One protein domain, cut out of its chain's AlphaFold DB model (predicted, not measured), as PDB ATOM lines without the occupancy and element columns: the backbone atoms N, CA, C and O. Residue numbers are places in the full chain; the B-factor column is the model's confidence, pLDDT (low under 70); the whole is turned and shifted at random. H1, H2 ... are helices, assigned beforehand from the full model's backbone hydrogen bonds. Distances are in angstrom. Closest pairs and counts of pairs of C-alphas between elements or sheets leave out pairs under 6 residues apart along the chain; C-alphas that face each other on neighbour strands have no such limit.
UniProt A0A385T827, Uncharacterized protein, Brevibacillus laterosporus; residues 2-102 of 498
ATOM      1  N   GLN A   2      31.243 -27.659  25.539       81.81
ATOM      2  CA  GLN A   2      31.829 -27.459  24.213       81.81
ATOM      3  C   GLN A   2      31.495 -28.651  23.307       81.81
ATOM      4  O   GLN A   2      31.392 -29.775  23.796       81.81
ATOM      5  N   TYR A   3      31.353 -28.414  21.999       86.25
ATOM      6  CA  TYR A   3      31.093 -29.468  21.009       86.25
ATOM      7  C   TYR A   3      32.086 -30.633  21.108       86.25
ATOM      8  O   TYR A   3      31.668 -31.783  21.096       86.25
ATOM      9  N   SER A   4      33.380 -30.338  21.269       89.19
ATOM     10  CA  SER A   4      34.435 -31.352  21.387       89.19
ATOM     11  C   SER A   4      34.159 -32.357  22.504       89.19
ATOM     12  O   SER A   4      34.233 -33.554  22.271       89.19
ATOM     13  N   GLN A   5      33.749 -31.876  23.680       91.56
ATOM     14  CA  GLN A   5      33.421 -32.729  24.826       91.56
ATOM     15  C   GLN A   5      32.216 -33.624  24.529       91.56
ATOM     16  O   GLN A   5      32.232 -34.817  24.815       91.56
ATOM     17  N   LEU A   6      31.166 -33.048  23.940       92.38
ATOM     18  CA  LEU A   6      29.953 -33.781  23.589       92.38
ATOM     19  C   LEU A   6      30.235 -34.847  22.519       92.38
ATOM     20  O   LEU A   6      29.737 -35.962  22.616       92.38
ATOM     21  N   PHE A   7      31.063 -34.519  21.528       95.19
ATOM     22  CA  PHE A   7      31.448 -35.433  20.460       95.19
ATOM     23  C   PHE A   7      32.338 -36.577  20.959       95.19
ATOM     24  O   PHE A   7      32.086 -37.730  20.615       95.19
ATOM     25  N   GLU A   8      33.323 -36.287  21.815       95.75
ATOM     26  CA  GLU A   8      34.134 -37.309  22.490       95.75
ATOM     27  C   GLU A   8      33.242 -38.285  23.266       95.75
ATOM     28  O   GLU A   8      33.388 -39.502  23.134       95.75
ATOM     29  N   LYS A   9      32.254 -37.765  24.008       94.56
ATOM     30  CA  LYS A   9      31.305 -38.604  24.744       94.56
ATOM     31  C   LYS A   9      30.412 -39.430  23.821       94.56
ATOM     32  O   LYS A   9      30.188 -40.605  24.087       94.56
ATOM     33  N   TYR A  10      29.931 -38.857  22.722       96.12
ATOM     34  CA  TYR A  10      29.168 -39.598  21.717       96.12
ATOM     35  C   TYR A  10      29.990 -40.758  21.128       96.12
ATOM     36  O   TYR A  10      29.480 -41.873  21.014       96.12
ATOM     37  N   GLN A  11      31.270 -40.532  20.810       95.62
ATOM     38  CA  GLN A  11      32.166 -41.582  20.314       95.62
ATOM     39  C   GLN A  11      32.411 -42.676  21.360       95.62
ATOM     40  O   GLN A  11      32.395 -43.856  21.012       95.62
ATOM     41  N   GLU A  12      32.587 -42.298  22.630       93.31
ATOM     42  CA  GLU A  12      32.683 -43.235  23.754       93.31
ATOM     43  C   GLU A  12      31.442 -44.138  23.808       93.31
ATOM     44  O   GLU A  12      31.575 -45.359  23.759       93.31
ATOM     45  N   ILE A  13      30.236 -43.558  23.814       93.44
ATOM     46  CA  ILE A  13      28.973 -44.312  23.874       93.44
ATOM     47  C   ILE A  13      28.817 -45.217  22.650       93.44
ATOM     48  O   ILE A  13      28.521 -46.403  22.791       93.44
ATOM     49  N   ARG A  14      29.060 -44.693  21.445       93.69
ATOM     50  CA  ARG A  14      28.961 -45.466  20.200       93.69
ATOM     51  C   ARG A  14      29.955 -46.626  20.159       93.69
ATOM     52  O   ARG A  14      29.639 -47.656  19.580       93.69
ATOM     53  N   SER A  15      31.126 -46.508  20.782       92.25
ATOM     54  CA  SER A  15      32.083 -47.622  20.842       92.25
ATOM     55  C   SER A  15      31.562 -48.822  21.646       92.25
ATOM     56  O   SER A  15      31.939 -49.955  21.355       92.25
ATOM     57  N   LEU A  16      30.646 -48.593  22.598       91.19
ATOM     58  CA  LEU A  16      30.042 -49.642  23.426       91.19
ATOM     59  C   LEU A  16      28.974 -50.455  22.680       91.19
ATOM     60  O   LEU A  16      28.689 -51.578  23.077       91.19
ATOM     61  N   THR A  17      28.379 -49.927  21.605       89.69
ATOM     62  CA  THR A  17      27.245 -50.580  20.916       89.69
ATOM     63  C   THR A  17      27.636 -51.840  20.140       89.69
ATOM     64  O   THR A  17      26.767 -52.626  19.769       89.69
ATOM     65  N   GLN A  18      28.934 -52.047  19.892       87.25
ATOM     66  CA  GLN A  18      29.459 -53.207  19.162       87.25
ATOM     67  C   GLN A  18      29.532 -54.478  20.021       87.25
ATOM     68  O   GLN A  18      29.587 -55.579  19.474       87.25
ATOM     69  N   ASP A  19      29.520 -54.332  21.348       89.25
ATOM     70  CA  ASP A  19      29.549 -55.430  22.308       89.25
ATOM     71  C   ASP A  19      28.287 -55.362  23.174       89.25
ATOM     72  O   ASP A  19      28.143 -54.505  24.045       89.25
ATOM     73  N   HIS A  20      27.351 -56.279  22.918       82.31
ATOM     74  CA  HIS A  20      26.074 -56.315  23.624       82.31
ATOM     75  C   HIS A  20      26.245 -56.535  25.132       82.31
ATOM     76  O   HIS A  20      25.512 -55.947  25.924       82.31
ATOM     77  N   GLU A  21      27.219 -57.347  25.545       84.12
ATOM     78  CA  GLU A  21      27.475 -57.588  26.963       84.12
ATOM     79  C   GLU A  21      28.047 -56.326  27.618       84.12
ATOM     80  O   GLU A  21      27.564 -55.905  28.673       84.12
ATOM     81  N   ALA A  22      29.004 -55.662  26.964       85.62
ATOM     82  CA  ALA A  22      29.550 -54.395  27.444       85.62
ATOM     83  C   ALA A  22      28.488 -53.283  27.502       85.62
ATOM     84  O   ALA A  22      28.449 -52.532  28.478       85.62
ATOM     85  N   TRP A  23      27.598 -53.197  26.507       87.12
ATOM     86  CA  TRP A  23      26.478 -52.254  26.494       87.12
ATOM     87  C   TRP A  23      25.593 -52.448  27.725       87.12
ATOM     88  O   TRP A  23      25.472 -51.536  28.544       87.12
ATOM     89  N   MET A  24      25.058 -53.658  27.910       81.31
ATOM     90  CA  MET A  24      24.133 -53.971  29.003       81.31
ATOM     91  C   MET A  24      24.777 -53.801  30.384       81.31
ATOM     92  O   MET A  24      24.115 -53.354  31.325       81.31
ATOM     93  N   ASN A  25      26.070 -54.109  30.507       78.56
ATOM     94  CA  ASN A  25      26.804 -53.999  31.767       78.56
ATOM     95  C   ASN A  25      27.307 -52.578  32.068       78.56
ATOM     96  O   ASN A  25      27.624 -52.277  33.218       78.56
ATOM     97  N   SER A  26      27.354 -51.685  31.079       81.62
ATOM     98  CA  SER A  26      27.717 -50.282  31.297       81.62
ATOM     99  C   SER A  26      26.569 -49.499  31.940       81.62
ATOM    100  O   SER A  26      25.398 -49.744  31.655       81.62
ATOM    101  N   SER A  27      26.879 -48.501  32.775       77.31
ATOM    102  CA  SER A  27      25.860 -47.612  33.357       77.31
ATOM    103  C   SER A  27      25.007 -46.928  32.284       77.31
ATOM    104  O   SER A  27      23.805 -46.772  32.466       77.31
ATOM    105  N   ILE A  28      25.630 -46.581  31.154       84.06
ATOM    106  CA  ILE A  28      24.999 -45.900  30.026       84.06
ATOM    107  C   ILE A  28      24.061 -46.843  29.269       84.06
ATOM    108  O   ILE A  28      22.906 -46.496  29.065       84.06
ATOM    109  N   GLY A  29      24.498 -48.040  28.877       81.06
ATOM    110  CA  GLY A  29      23.658 -48.923  28.061       81.06
ATOM    111  C   GLY A  29      22.417 -49.450  28.788       81.06
ATOM    112  O   GLY A  29      21.420 -49.746  28.140       81.06
ATOM    113  N   GLY A  30      22.420 -49.475  30.127       76.62
ATOM    114  CA  GLY A  30      21.204 -49.705  30.911       76.62
ATOM    115  C   GLY A  30      20.151 -48.606  30.759       76.62
ATOM    116  O   GLY A  30      18.981 -48.902  30.528       76.62
ATOM    117  N   ASP A  31      20.565 -47.343  30.854       86.06
ATOM    118  CA  ASP A  31      19.692 -46.187  30.611       86.06
ATOM    119  C   ASP A  31      19.267 -46.102  29.137       86.06
ATOM    120  O   ASP A  31      18.117 -45.822  28.822       86.06
ATOM    121  N   LEU A  32      20.171 -46.424  28.215       84.94
ATOM    122  CA  LEU A  32      19.947 -46.321  26.774       84.94
ATOM    123  C   LEU A  32      19.461 -47.641  26.135       84.94
ATOM    124  O   LEU A  32      19.619 -47.812  24.935       84.94
ATOM    125  N   TRP A  33      18.871 -48.548  26.919       83.81
ATOM    126  CA  TRP A  33      18.442 -49.927  26.606       83.81
ATOM    127  C   TRP A  33      18.390 -50.345  25.112       83.81
ATOM    128  O   TRP A  33      19.437 -50.510  24.486       83.81
ATOM    129  N   ILE A  34      17.207 -50.608  24.535       86.94
ATOM    130  CA  ILE A  34      17.059 -51.062  23.136       86.94
ATOM    131  C   ILE A  34      16.943 -49.861  22.200       86.94
ATOM    132  O   ILE A  34      17.635 -49.805  21.186       86.94
ATOM    133  N   ASP A  35      16.093 -48.893  22.537       89.50
ATOM    134  CA  ASP A  35      15.883 -47.712  21.696       89.50
ATOM    135  C   ASP A  35      17.169 -46.889  21.560       89.50
ATOM    136  O   ASP A  35      17.541 -46.474  20.464       89.50
ATOM    137  N   GLY A  36      17.911 -46.699  22.655       89.12
ATOM    138  CA  GLY A  36      19.199 -46.019  22.592       89.12
ATOM    139  C   GLY A  36      20.244 -46.822  21.823       89.12
ATOM    140  O   GLY A  36      20.968 -46.243  21.018       89.12
ATOM    141  N   LEU A  37      20.285 -48.150  21.964       91.12
ATOM    142  CA  LEU A  37      21.153 -48.987  21.131       91.12
ATOM    143  C   LEU A  37      20.870 -48.769  19.633       91.12
ATOM    144  O   LEU A  37      21.803 -48.558  18.860       91.12
ATOM    145  N   GLN A  38      19.597 -48.751  19.225       91.38
ATOM    146  CA  GLN A  38      19.206 -48.485  17.834       91.38
ATOM    147  C   GLN A  38      19.646 -47.091  17.369       91.38
ATOM    148  O   GLN A  38      20.225 -46.958  16.287       91.38
ATOM    149  N   VAL A  39      19.452 -46.066  18.202       94.44
ATOM    150  CA  VAL A  39      19.903 -44.692  17.936       94.44
ATOM    151  C   VAL A  39      21.418 -44.645  17.706       94.44
ATOM    152  O   VAL A  39      21.875 -44.175  16.661       94.44
ATOM    153  N   PHE A  40      22.217 -45.174  18.636       94.62
ATOM    154  CA  PHE A  40      23.678 -45.081  18.566       94.62
ATOM    155  C   PHE A  40      24.318 -46.038  17.559       94.62
ATOM    156  O   PHE A  40      25.479 -45.824  17.217       94.62
ATOM    157  N   LEU A  41      23.605 -47.053  17.057       93.31
ATOM    158  CA  LEU A  41      24.028 -47.851  15.899       93.31
ATOM    159  C   LEU A  41      23.771 -47.118  14.576       93.31
ATOM    160  O   LEU A  41      24.599 -47.200  13.670       93.31
ATOM    161  N   THR A  42      22.669 -46.373  14.485       93.94
ATOM    162  CA  THR A  42      22.191 -45.768  13.231       93.94
ATOM    163  C   THR A  42      22.875 -44.446  12.894       93.94
ATOM    164  O   THR A  42      23.164 -44.186  11.728       93.94
ATOM    165  N   ILE A  43      23.121 -43.592  13.889       96.75
ATOM    166  CA  ILE A  43      23.642 -42.239  13.654       96.75
ATOM    167  C   ILE A  43      25.155 -42.275  13.475       96.75
ATOM    168  O   ILE A  43      25.857 -42.765  14.360       96.75
ATOM    169  N   GLU A  44      25.660 -41.716  12.372       96.06
ATOM    170  CA  GLU A  44      27.094 -41.570  12.114       96.06
ATOM    171  C   GLU A  44      27.666 -40.268  12.713       96.06
ATOM    172  O   GLU A  44      26.936 -39.297  12.932       96.06
ATOM    173  N   PRO A  45      28.995 -40.176  12.931       96.06
ATOM    174  CA  PRO A  45      29.612 -38.984  13.516       96.06
ATOM    175  C   PRO A  45      29.341 -37.677  12.754       96.06
ATOM    176  O   PRO A  45      29.206 -36.621  13.372       96.06
ATOM    177  N   ALA A  46      29.245 -37.741  11.422       96.38
ATOM    178  CA  ALA A  46      28.944 -36.575  10.591       96.38
ATOM    179  C   ALA A  46      27.497 -36.086  10.778       96.38
ATOM    180  O   ALA A  46      27.261 -34.877  10.813       96.38
ATOM    181  N   ASP A  47      26.548 -37.012  10.947       97.31
ATOM    182  CA  ASP A  47      25.157 -36.682  11.259       97.31
ATOM    183  C   ASP A  47      25.068 -36.004  12.626       97.31
ATOM    184  O   ASP A  47      24.468 -34.941  12.747       97.31
ATOM    185  N   PHE A  48      25.753 -36.556  13.632       97.25
ATOM    186  CA  PHE A  48      25.798 -35.979  14.975       97.25
ATOM    187  C   PHE A  48      26.346 -34.541  14.982       97.25
ATOM    188  O   PHE A  48      25.795 -33.661  15.648       97.25
ATOM    189  N   GLU A  49      27.421 -34.275  14.230       95.88
ATOM    190  CA  GLU A  49      27.976 -32.924  14.080       95.88
ATOM    191  C   GLU A  49      26.965 -31.948  13.469       95.88
ATOM    192  O   GLU A  49      26.789 -30.837  13.979       95.88
ATOM    193  N   ALA A  50      26.308 -32.350  12.379       95.12
ATOM    194  CA  ALA A  50      25.313 -31.524  11.706       95.12
ATOM    195  C   ALA A  50      24.130 -31.208  12.633       95.12
ATOM    196  O   ALA A  50      23.719 -30.053  12.742       95.12
ATOM    197  N   THR A  51      23.648 -32.206  13.371       96.25
ATOM    198  CA  THR A  51      22.552 -32.059  14.334       96.25
ATOM    199  C   THR A  51      22.915 -31.141  15.492       96.25
ATOM    200  O   THR A  51      22.103 -30.305  15.882       96.25
ATOM    201  N   TYR A  52      24.138 -31.227  16.026       94.88
ATOM    202  CA  TYR A  52      24.593 -30.287  17.051       94.88
ATOM    203  C   TYR A  52      24.560 -28.839  16.543       94.88
ATOM    204  O   TYR A  52      24.072 -27.954  17.248       94.88
ATOM    205  N   LYS A  53      25.045 -28.593  15.316       93.19
ATOM    206  CA  LYS A  53      25.012 -27.254  14.702       93.19
ATOM    207  C   LYS A  53      23.575 -26.758  14.556       93.19
ATOM    208  O   LYS A  53      23.270 -25.665  15.022       93.19
ATOM    209  N   GLN A  54      22.686 -27.594  14.020       94.06
ATOM    210  CA  GLN A  54      21.266 -27.274  13.876       94.06
ATOM    211  C   GLN A  54      20.606 -26.943  15.222       94.06
ATOM    212  O   GLN A  54      19.846 -25.978  15.307       94.06
ATOM    213  N   PHE A  55      20.897 -27.711  16.274       94.12
ATOM    214  CA  PHE A  55      20.345 -27.464  17.604       94.12
ATOM    215  C   PHE A  55      20.810 -26.117  18.167       94.12
ATOM    216  O   PHE A  55      19.985 -25.322  18.607       94.12
ATOM    217  N   VAL A  56      22.113 -25.825  18.116       90.75
ATOM    218  CA  VAL A  56      22.671 -24.568  18.648       90.75
ATOM    219  C   VAL A  56      22.210 -23.341  17.854       90.75
ATOM    220  O   VAL A  56      22.059 -22.268  18.431       90.75
ATOM    221  N   GLU A  57      21.981 -23.482  16.546       89.88
ATOM    222  CA  GLU A  57      21.495 -22.391  15.693       89.88
ATOM    223  C   GLU A  57      20.019 -22.050  15.941       89.88
ATOM    224  O   GLU A  57      19.648 -20.878  15.874       89.88
ATOM    225  N   ASN A  58      19.183 -23.053  16.233       89.94
ATOM    226  CA  ASN A  58      17.724 -22.897  16.233       89.94
ATOM    227  C   ASN A  58      17.071 -22.980  17.620       89.94
ATOM    228  O   ASN A  58      15.929 -22.552  17.784       89.94
ATOM    229  N   TYR A  59      17.774 -23.505  18.625       91.50
ATOM    230  CA  TYR A  59      17.239 -23.739  19.965       91.50
ATOM    231  C   TYR A  59      18.128 -23.118  21.043       91.50
ATOM    232  O   TYR A  59      19.296 -22.792  20.838       91.50
ATOM    233  N   THR A  60      17.556 -22.926  22.232       78.44
ATOM    234  CA  THR A  60      18.284 -22.307  23.340       78.44
ATOM    235  C   THR A  60      19.175 -23.335  24.032       78.44
ATOM    236  O   THR A  60      18.713 -24.137  24.842       78.44
ATOM    237  N   TYR A  61      20.476 -23.270  23.758       79.62
ATOM    238  CA  TYR A  61      21.484 -23.936  24.576       79.62
ATOM    239  C   TYR A  61      21.921 -23.023  25.732       79.62
ATOM    240  O   TYR A  61      22.729 -22.112  25.549       79.62
ATOM    241  N   ASP A  62      21.389 -23.266  26.931       78.00
ATOM    242  CA  ASP A  62      21.766 -22.547  28.152       78.00
ATOM    243  C   ASP A  62      22.670 -23.431  29.021       78.00
ATOM    244  O   ASP A  62      22.210 -24.343  29.705       78.00
ATOM    245  N   SER A  63      23.979 -23.165  29.014       73.56
ATOM    246  CA  SER A  63      24.930 -23.926  29.835       73.56
ATOM    247  C   SER A  63      24.782 -23.694  31.342       73.56
ATOM    248  O   SER A  63      25.462 -24.368  32.114       73.56
ATOM    249  N   HIS A  64      23.952 -22.737  31.763       79.94
ATOM    250  CA  HIS A  64      23.705 -22.410  33.165       79.94
ATOM    251  C   HIS A  64      22.360 -22.939  33.682       79.94
ATOM    252  O   HIS A  64      22.083 -22.792  34.871       79.94
ATOM    253  N   SER A  65      21.541 -23.560  32.825       88.62
ATOM    254  CA  SER A  65      20.216 -24.070  33.185       88.62
ATOM    255  C   SER A  65      19.989 -25.458  32.588       88.62
ATOM    256  O   SER A  65      19.841 -25.628  31.376       88.62
ATOM    257  N   PHE A  66      19.945 -26.460  33.467       91.62
ATOM    258  CA  PHE A  66      19.701 -27.844  33.086       91.62
ATOM    259  C   PHE A  66      18.289 -27.988  32.518       91.62
ATOM    260  O   PHE A  66      18.125 -28.531  31.426       91.62
ATOM    261  N   MET A  67      17.276 -27.448  33.208       92.25
ATOM    262  CA  MET A  67      15.888 -27.613  32.769       92.25
ATOM    263  C   MET A  67      15.582 -26.869  31.475       92.25
ATOM    264  O   MET A  67      14.887 -27.421  30.628       92.25
ATOM    265  N   ARG A  68      16.124 -25.664  31.251       90.50
ATOM    266  CA  ARG A  68      15.925 -24.970  29.963       90.50
ATOM    267  C   ARG A  68      16.562 -25.720  28.808       90.50
ATOM    268  O   ARG A  68      15.964 -25.788  27.733       90.50
ATOM    269  N   CYS A  69      17.753 -26.278  29.022       92.75
ATOM    270  CA  CYS A  69      18.410 -27.097  28.015       92.75
ATOM    271  C   CYS A  69      17.598 -28.370  27.741       92.75
ATOM    272  O   CYS A  69      17.347 -28.679  26.581       92.75
ATOM    273  N   LEU A  70      17.114 -29.059  28.781       94.00
ATOM    274  CA  LEU A  70      16.294 -30.264  28.638       94.00
ATOM    275  C   LEU A  70      14.958 -29.985  27.932       94.00
ATOM    276  O   LEU A  70      14.588 -30.713  27.016       94.00
ATOM    277  N   THR A  71      14.257 -28.903  28.282       92.44
ATOM    278  CA  THR A  71      13.025 -28.494  27.588       92.44
ATOM    279  C   THR A  71      13.294 -28.110  26.128       92.44
ATOM    280  O   THR A  71      12.493 -28.435  25.255       92.44
ATOM    281  N   SER A  72      14.432 -27.472  25.834       94.12
ATOM    282  CA  SER A  72      14.825 -27.152  24.452       94.12
ATOM    283  C   SER A  72      15.176 -28.409  23.649       94.12
ATOM    284  O   SER A  72      14.778 -28.516  22.494       94.12
ATOM    285  N   LEU A  73      15.868 -29.378  24.261       95.81
ATOM    286  CA  LEU A  73      16.152 -30.685  23.661       95.81
ATOM    287  C   LEU A  73      14.869 -31.480  23.407       95.81
ATOM    288  O   LEU A  73      14.737 -32.094  22.352       95.81
ATOM    289  N   HIS A  74      13.905 -31.428  24.328       95.31
ATOM    290  CA  HIS A  74      12.584 -32.016  24.123       95.31
ATOM    291  C   HIS A  74      11.887 -31.413  22.901       95.31
ATOM    292  O   HIS A  74      11.499 -32.146  21.994       95.31
ATOM    293  N   GLN A  75      11.793 -30.080  22.836       95.50
ATOM    294  CA  GLN A  75      11.160 -29.404  21.706       95.50
ATOM    295  C   GLN A  75      11.857 -29.745  20.381       95.50
ATOM    296  O   GLN A  75      11.185 -30.056  19.402       95.50
ATOM    297  N   PHE A  76      13.191 -29.756  20.369       97.12
ATOM    298  CA  PHE A  76      13.972 -30.160  19.202       97.12
ATOM    299  C   PHE A  76      13.668 -31.599  18.772       97.12
ATOM    300  O   PHE A  76      13.436 -31.858  17.596       97.12
ATOM    301  N   THR A  77      13.582 -32.525  19.729       96.81
ATOM    302  CA  THR A  77      13.274 -33.935  19.459       96.81
ATOM    303  C   THR A  77      11.873 -34.105  18.866       96.81
ATOM    304  O   THR A  77      11.699 -34.834  17.892       96.81
ATOM    305  N   VAL A  78      10.883 -33.386  19.403       95.81
ATOM    306  CA  VAL A  78       9.504 -33.374  18.887       95.81
ATOM    307  C   VAL A  78       9.432 -32.787  17.476       95.81
ATOM    308  O   VAL A  78       8.672 -33.280  16.646       95.81
ATOM    309  N   ASP A  79      10.196 -31.735  17.186       96.50
ATOM    310  CA  ASP A  79      10.201 -31.118  15.859       96.50
ATOM    311  C   ASP A  79      10.881 -32.017  14.819       96.50
ATOM    312  O   ASP A  79      10.298 -32.254  13.763       96.50
ATOM    313  N   CYS A  80      12.026 -32.620  15.151       97.00
ATOM    314  CA  CYS A  80      12.692 -33.604  14.296       97.00
ATOM    315  C   CYS A  80      11.821 -34.842  14.024       97.00
ATOM    316  O   CYS A  80      11.809 -35.354  12.904       97.00
ATOM    317  N   ALA A  81      11.032 -35.296  15.003       95.88
ATOM    318  CA  ALA A  81      10.106 -36.416  14.820       95.88
ATOM    319  C   ALA A  81       9.037 -36.167  13.751       95.88
ATOM    320  O   ALA A  81       8.610 -37.104  13.076       95.88
ATOM    321  N   LYS A  82       8.625 -34.906  13.559       95.50
ATOM    322  CA  LYS A  82       7.673 -34.528  12.502       95.50
ATOM    323  C   LYS A  82       8.291 -34.620  11.107       95.50
ATOM    324  O   LYS A  82       7.548 -34.715  10.132       95.50
ATOM    325  N   GLU A  83       9.618 -34.562  11.004       95.88
ATOM    326  CA  GLU A  83      10.336 -34.636   9.731       95.88
ATOM    327  C   GLU A  83      10.544 -36.088   9.299       95.88
ATOM    328  O   GLU A  83      10.136 -36.473   8.202       95.88
ATOM    329  N   SER A  84      11.175 -36.907  10.148       95.19
ATOM    330  CA  SER A  84      11.334 -38.346   9.916       95.19
ATOM    331  C   SER A  84      11.851 -39.083  11.155       95.19
ATOM    332  O   SER A  84      12.365 -38.484  12.097       95.19
ATOM    333  N   GLU A  85      11.802 -40.418  11.116       94.50
ATOM    334  CA  GLU A  85      12.440 -41.279  12.123       94.50
ATOM    335  C   GLU A  85      13.955 -41.062  12.217       94.50
ATOM    336  O   GLU A  85      14.512 -41.048  13.310       94.50
ATOM    337  N   PHE A  86      14.630 -40.848  11.085       96.38
ATOM    338  CA  PHE A  86      16.074 -40.633  11.085       96.38
ATOM    339  C   PHE A  86      16.449 -39.305  11.756       96.38
ATOM    340  O   PHE A  86      17.396 -39.258  12.539       96.38
ATOM    341  N   GLU A  87      15.674 -38.244  11.517       97.50
ATOM    342  CA  GLU A  87      15.871 -36.956  12.194       97.50
ATOM    343  C   GLU A  87      15.559 -37.055  13.695       97.50
ATOM    344  O   GLU A  87      16.311 -36.525  14.516       97.50
ATOM    345  N   LEU A  88      14.521 -37.807  14.086       96.56
ATOM    346  CA  LEU A  88      14.274 -38.139  15.493       96.56
ATOM    347  C   LEU A  88      15.490 -38.828  16.127       96.56
ATOM    348  O   LEU A  88      15.926 -38.433  17.206       96.56
ATOM    349  N   TYR A  89      16.070 -39.830  15.463       97.00
ATOM    350  CA  TYR A  89      17.224 -40.556  15.997       97.00
ATOM    351  C   TYR A  89      18.449 -39.657  16.152       97.00
ATOM    352  O   TYR A  89      19.166 -39.772  17.145       97.00
ATOM    353  N   LYS A  90      18.672 -38.717  15.231       97.56
ATOM    354  CA  LYS A  90      19.724 -37.707  15.375       97.56
ATOM    355  C   LYS A  90      19.516 -36.840  16.618       97.56
ATOM    356  O   LYS A  90      20.447 -36.667  17.409       97.56
ATOM    357  N   ALA A  91      18.302 -36.324  16.817       97.38
ATOM    358  CA  ALA A  91      17.968 -35.508  17.983       97.38
ATOM    359  C   ALA A  91      18.093 -36.300  19.298       97.38
ATOM    360  O   ALA A  91      18.677 -35.801  20.264       97.38
ATOM    361  N   LEU A  92      17.635 -37.557  19.314       97.00
ATOM    362  CA  LEU A  92      17.799 -38.466  20.449       97.00
ATOM    363  C   LEU A  92      19.275 -38.745  20.743       97.00
ATOM    364  O   LEU A  92      19.673 -38.649  21.901       97.00
ATOM    365  N   ALA A  93      20.111 -39.005  19.732       96.94
ATOM    366  CA  ALA A  93      21.547 -39.213  19.929       96.94
ATOM    367  C   ALA A  93      22.188 -38.003  20.621       96.94
ATOM    368  O   ALA A  93      22.944 -38.163  21.585       96.94
ATOM    369  N   LEU A  94      21.850 -36.789  20.175       96.69
ATOM    370  CA  LEU A  94      22.321 -35.545  20.777       96.69
ATOM    371  C   LEU A  94      21.863 -35.408  22.238       96.69
ATOM    372  O   LEU A  94      22.691 -35.192  23.128       96.69
ATOM    373  N   GLY A  95      20.559 -35.550  22.487       95.44
ATOM    374  CA  GLY A  95      19.963 -35.397  23.814       95.44
ATOM    375  C   GLY A  95      20.454 -36.443  24.817       95.44
ATOM    376  O   GLY A  95      20.826 -36.096  25.936       95.44
ATOM    377  N   MET A  96      20.528 -37.710  24.407       94.88
ATOM    378  CA  MET A  96      21.004 -38.821  25.239       94.88
ATOM    379  C   MET A  96      22.493 -38.676  25.560       94.88
ATOM    380  O   MET A  96      22.904 -38.864  26.704       94.88
ATOM    381  N   THR A  97      23.305 -38.253  24.584       95.00
ATOM    382  CA  THR A  97      24.718 -37.940  24.836       95.00
ATOM    383  C   THR A  97      24.843 -36.798  25.844       95.00
ATOM    384  O   THR A  97      25.645 -36.890  26.772       95.00
ATOM    385  N   TRP A  98      24.031 -35.743  25.716       93.94
ATOM    386  CA  TRP A  98      24.025 -34.628  26.666       93.94
ATOM    387  C   TRP A  98      23.621 -35.069  28.084       93.94
ATOM    388  O   TRP A  98      24.297 -34.702  29.044       93.94
ATOM    389  N   LEU A  99      22.582 -35.899  28.221       93.06
ATOM    390  CA  LEU A  99      22.132 -36.437  29.512       93.06
ATOM    391  C   LEU A  99      23.175 -37.352  30.172       93.06
ATOM    392  O   LEU A  99      23.300 -37.344  31.396       93.06
ATOM    393  N   SER A 100      23.989 -38.062  29.386       91.25
ATOM    394  CA  SER A 100      25.039 -38.956  29.902       91.25
ATOM    395  C   SER A 100      26.139 -38.252  30.716       91.25
ATOM    396  O   SER A 100      26.890 -38.912  31.435       91.25
ATOM    397  N   PHE A 101      26.234 -36.919  30.644       90.38
ATOM    398  CA  PHE A 101      27.116 -36.124  31.507       90.38
ATOM    399  C   PHE A 101      26.599 -35.989  32.942       90.38
ATOM    400  O   PHE A 101      27.341 -35.540  33.819       90.38
ATOM    401  N   TYR A 102      25.357 -36.400  33.205       87.56
ATOM    402  CA  TYR A 102      24.717 -36.266  34.506       87.56
ATOM    403  C   TYR A 102      24.200 -37.599  35.084       87.56
ATOM    404  O   TYR A 102      23.043 -37.694  35.498       87.56
TER     405      TYR A 102
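AT A GLANCE: This is residues 2 to 102 of the 498 residues of an uncharacterized protein of Brevibacillus laterosporus (UniProt A0A385T827). A hairpin of two long helices, H6 and H7, has three more helices crossing H7: H1, H4 and H5. H7 is the core helix, and the short helices H2 and H3 make a small corner at the far end of the domain, beyond the end of H1. The printed part has 101 residues, with seven named helices in order from H1 to H7 and no named strand, and its class is all helix. It is compact, with a radius of gyration of the C-alphas of 12.9 A, and spans 37 by 30 by 21 A.

HOW THE PARTS SIT: Begin with H1, residues 3 to 16, and look from Tyr 10 to Thr 97 in H7, residues 85 to 99: these are their closest C-alphas, 5.7 A apart. The two helices touch and stand about perpendicular at 75 degrees, H7 with residues 93 to 98 alone. Next come H2, residues 20 to 25, and H3, residues 27 to 31, which only just touch, with 3 pairs of C-alphas within 8 A, and only at the corner; the closest C-alphas are those of Trp 23 and Gly 29, 4.6 A apart. H4, residues 34 to 42, touches H7, closest at the C-alphas of Val 39 and Tyr 89, 5.3 A apart. H5, residues 45 to 58, touches H7 about perpendicular at 81 degrees; its residues 47 to 52 alone take part, and the C-alphas of Phe 48 and Lys 90 come closest, 6.3 A apart. H6, residues 66 to 83, forms a hairpin with H7, a shallow tilt of 12 degrees, opposite ways, with the C-alphas of Ala 81 and Leu 88 closest at 4.6 A. H1 and H6 are apart. In H2, H4, H5 and H7 every O i to N i+4 pair is within hydrogen-bond range; H1 has 9 of 10, H6 13 of 14, and H3 0 of 1, with 1 of its 2 O i to N i+3 pairs within range.

IN THESE COORDINATES: Find C-alpha 3 at (31.093, -29.468, 21.009); from there H1 runs 20.3 A to C-alpha 16. H2, H3 and H4 follow, then H5 over 20.2 A. H6 starts at C-alpha 66, (19.701, -27.844, 33.086), and runs 26.1 A. H7 covers 20.5 A and ends at C-alpha 99, (22.132, -36.437, 29.512).

THE WHOLE: The C-alphas of Glu 21 and Asn 58 are the two farthest apart, at 37.6 A. The printed part has no cut and no long link; H5 to H6 is short with 7 residues, and the others are tight. The mean pLDDT of the printed part is 91.3, and no printed residue is under 70.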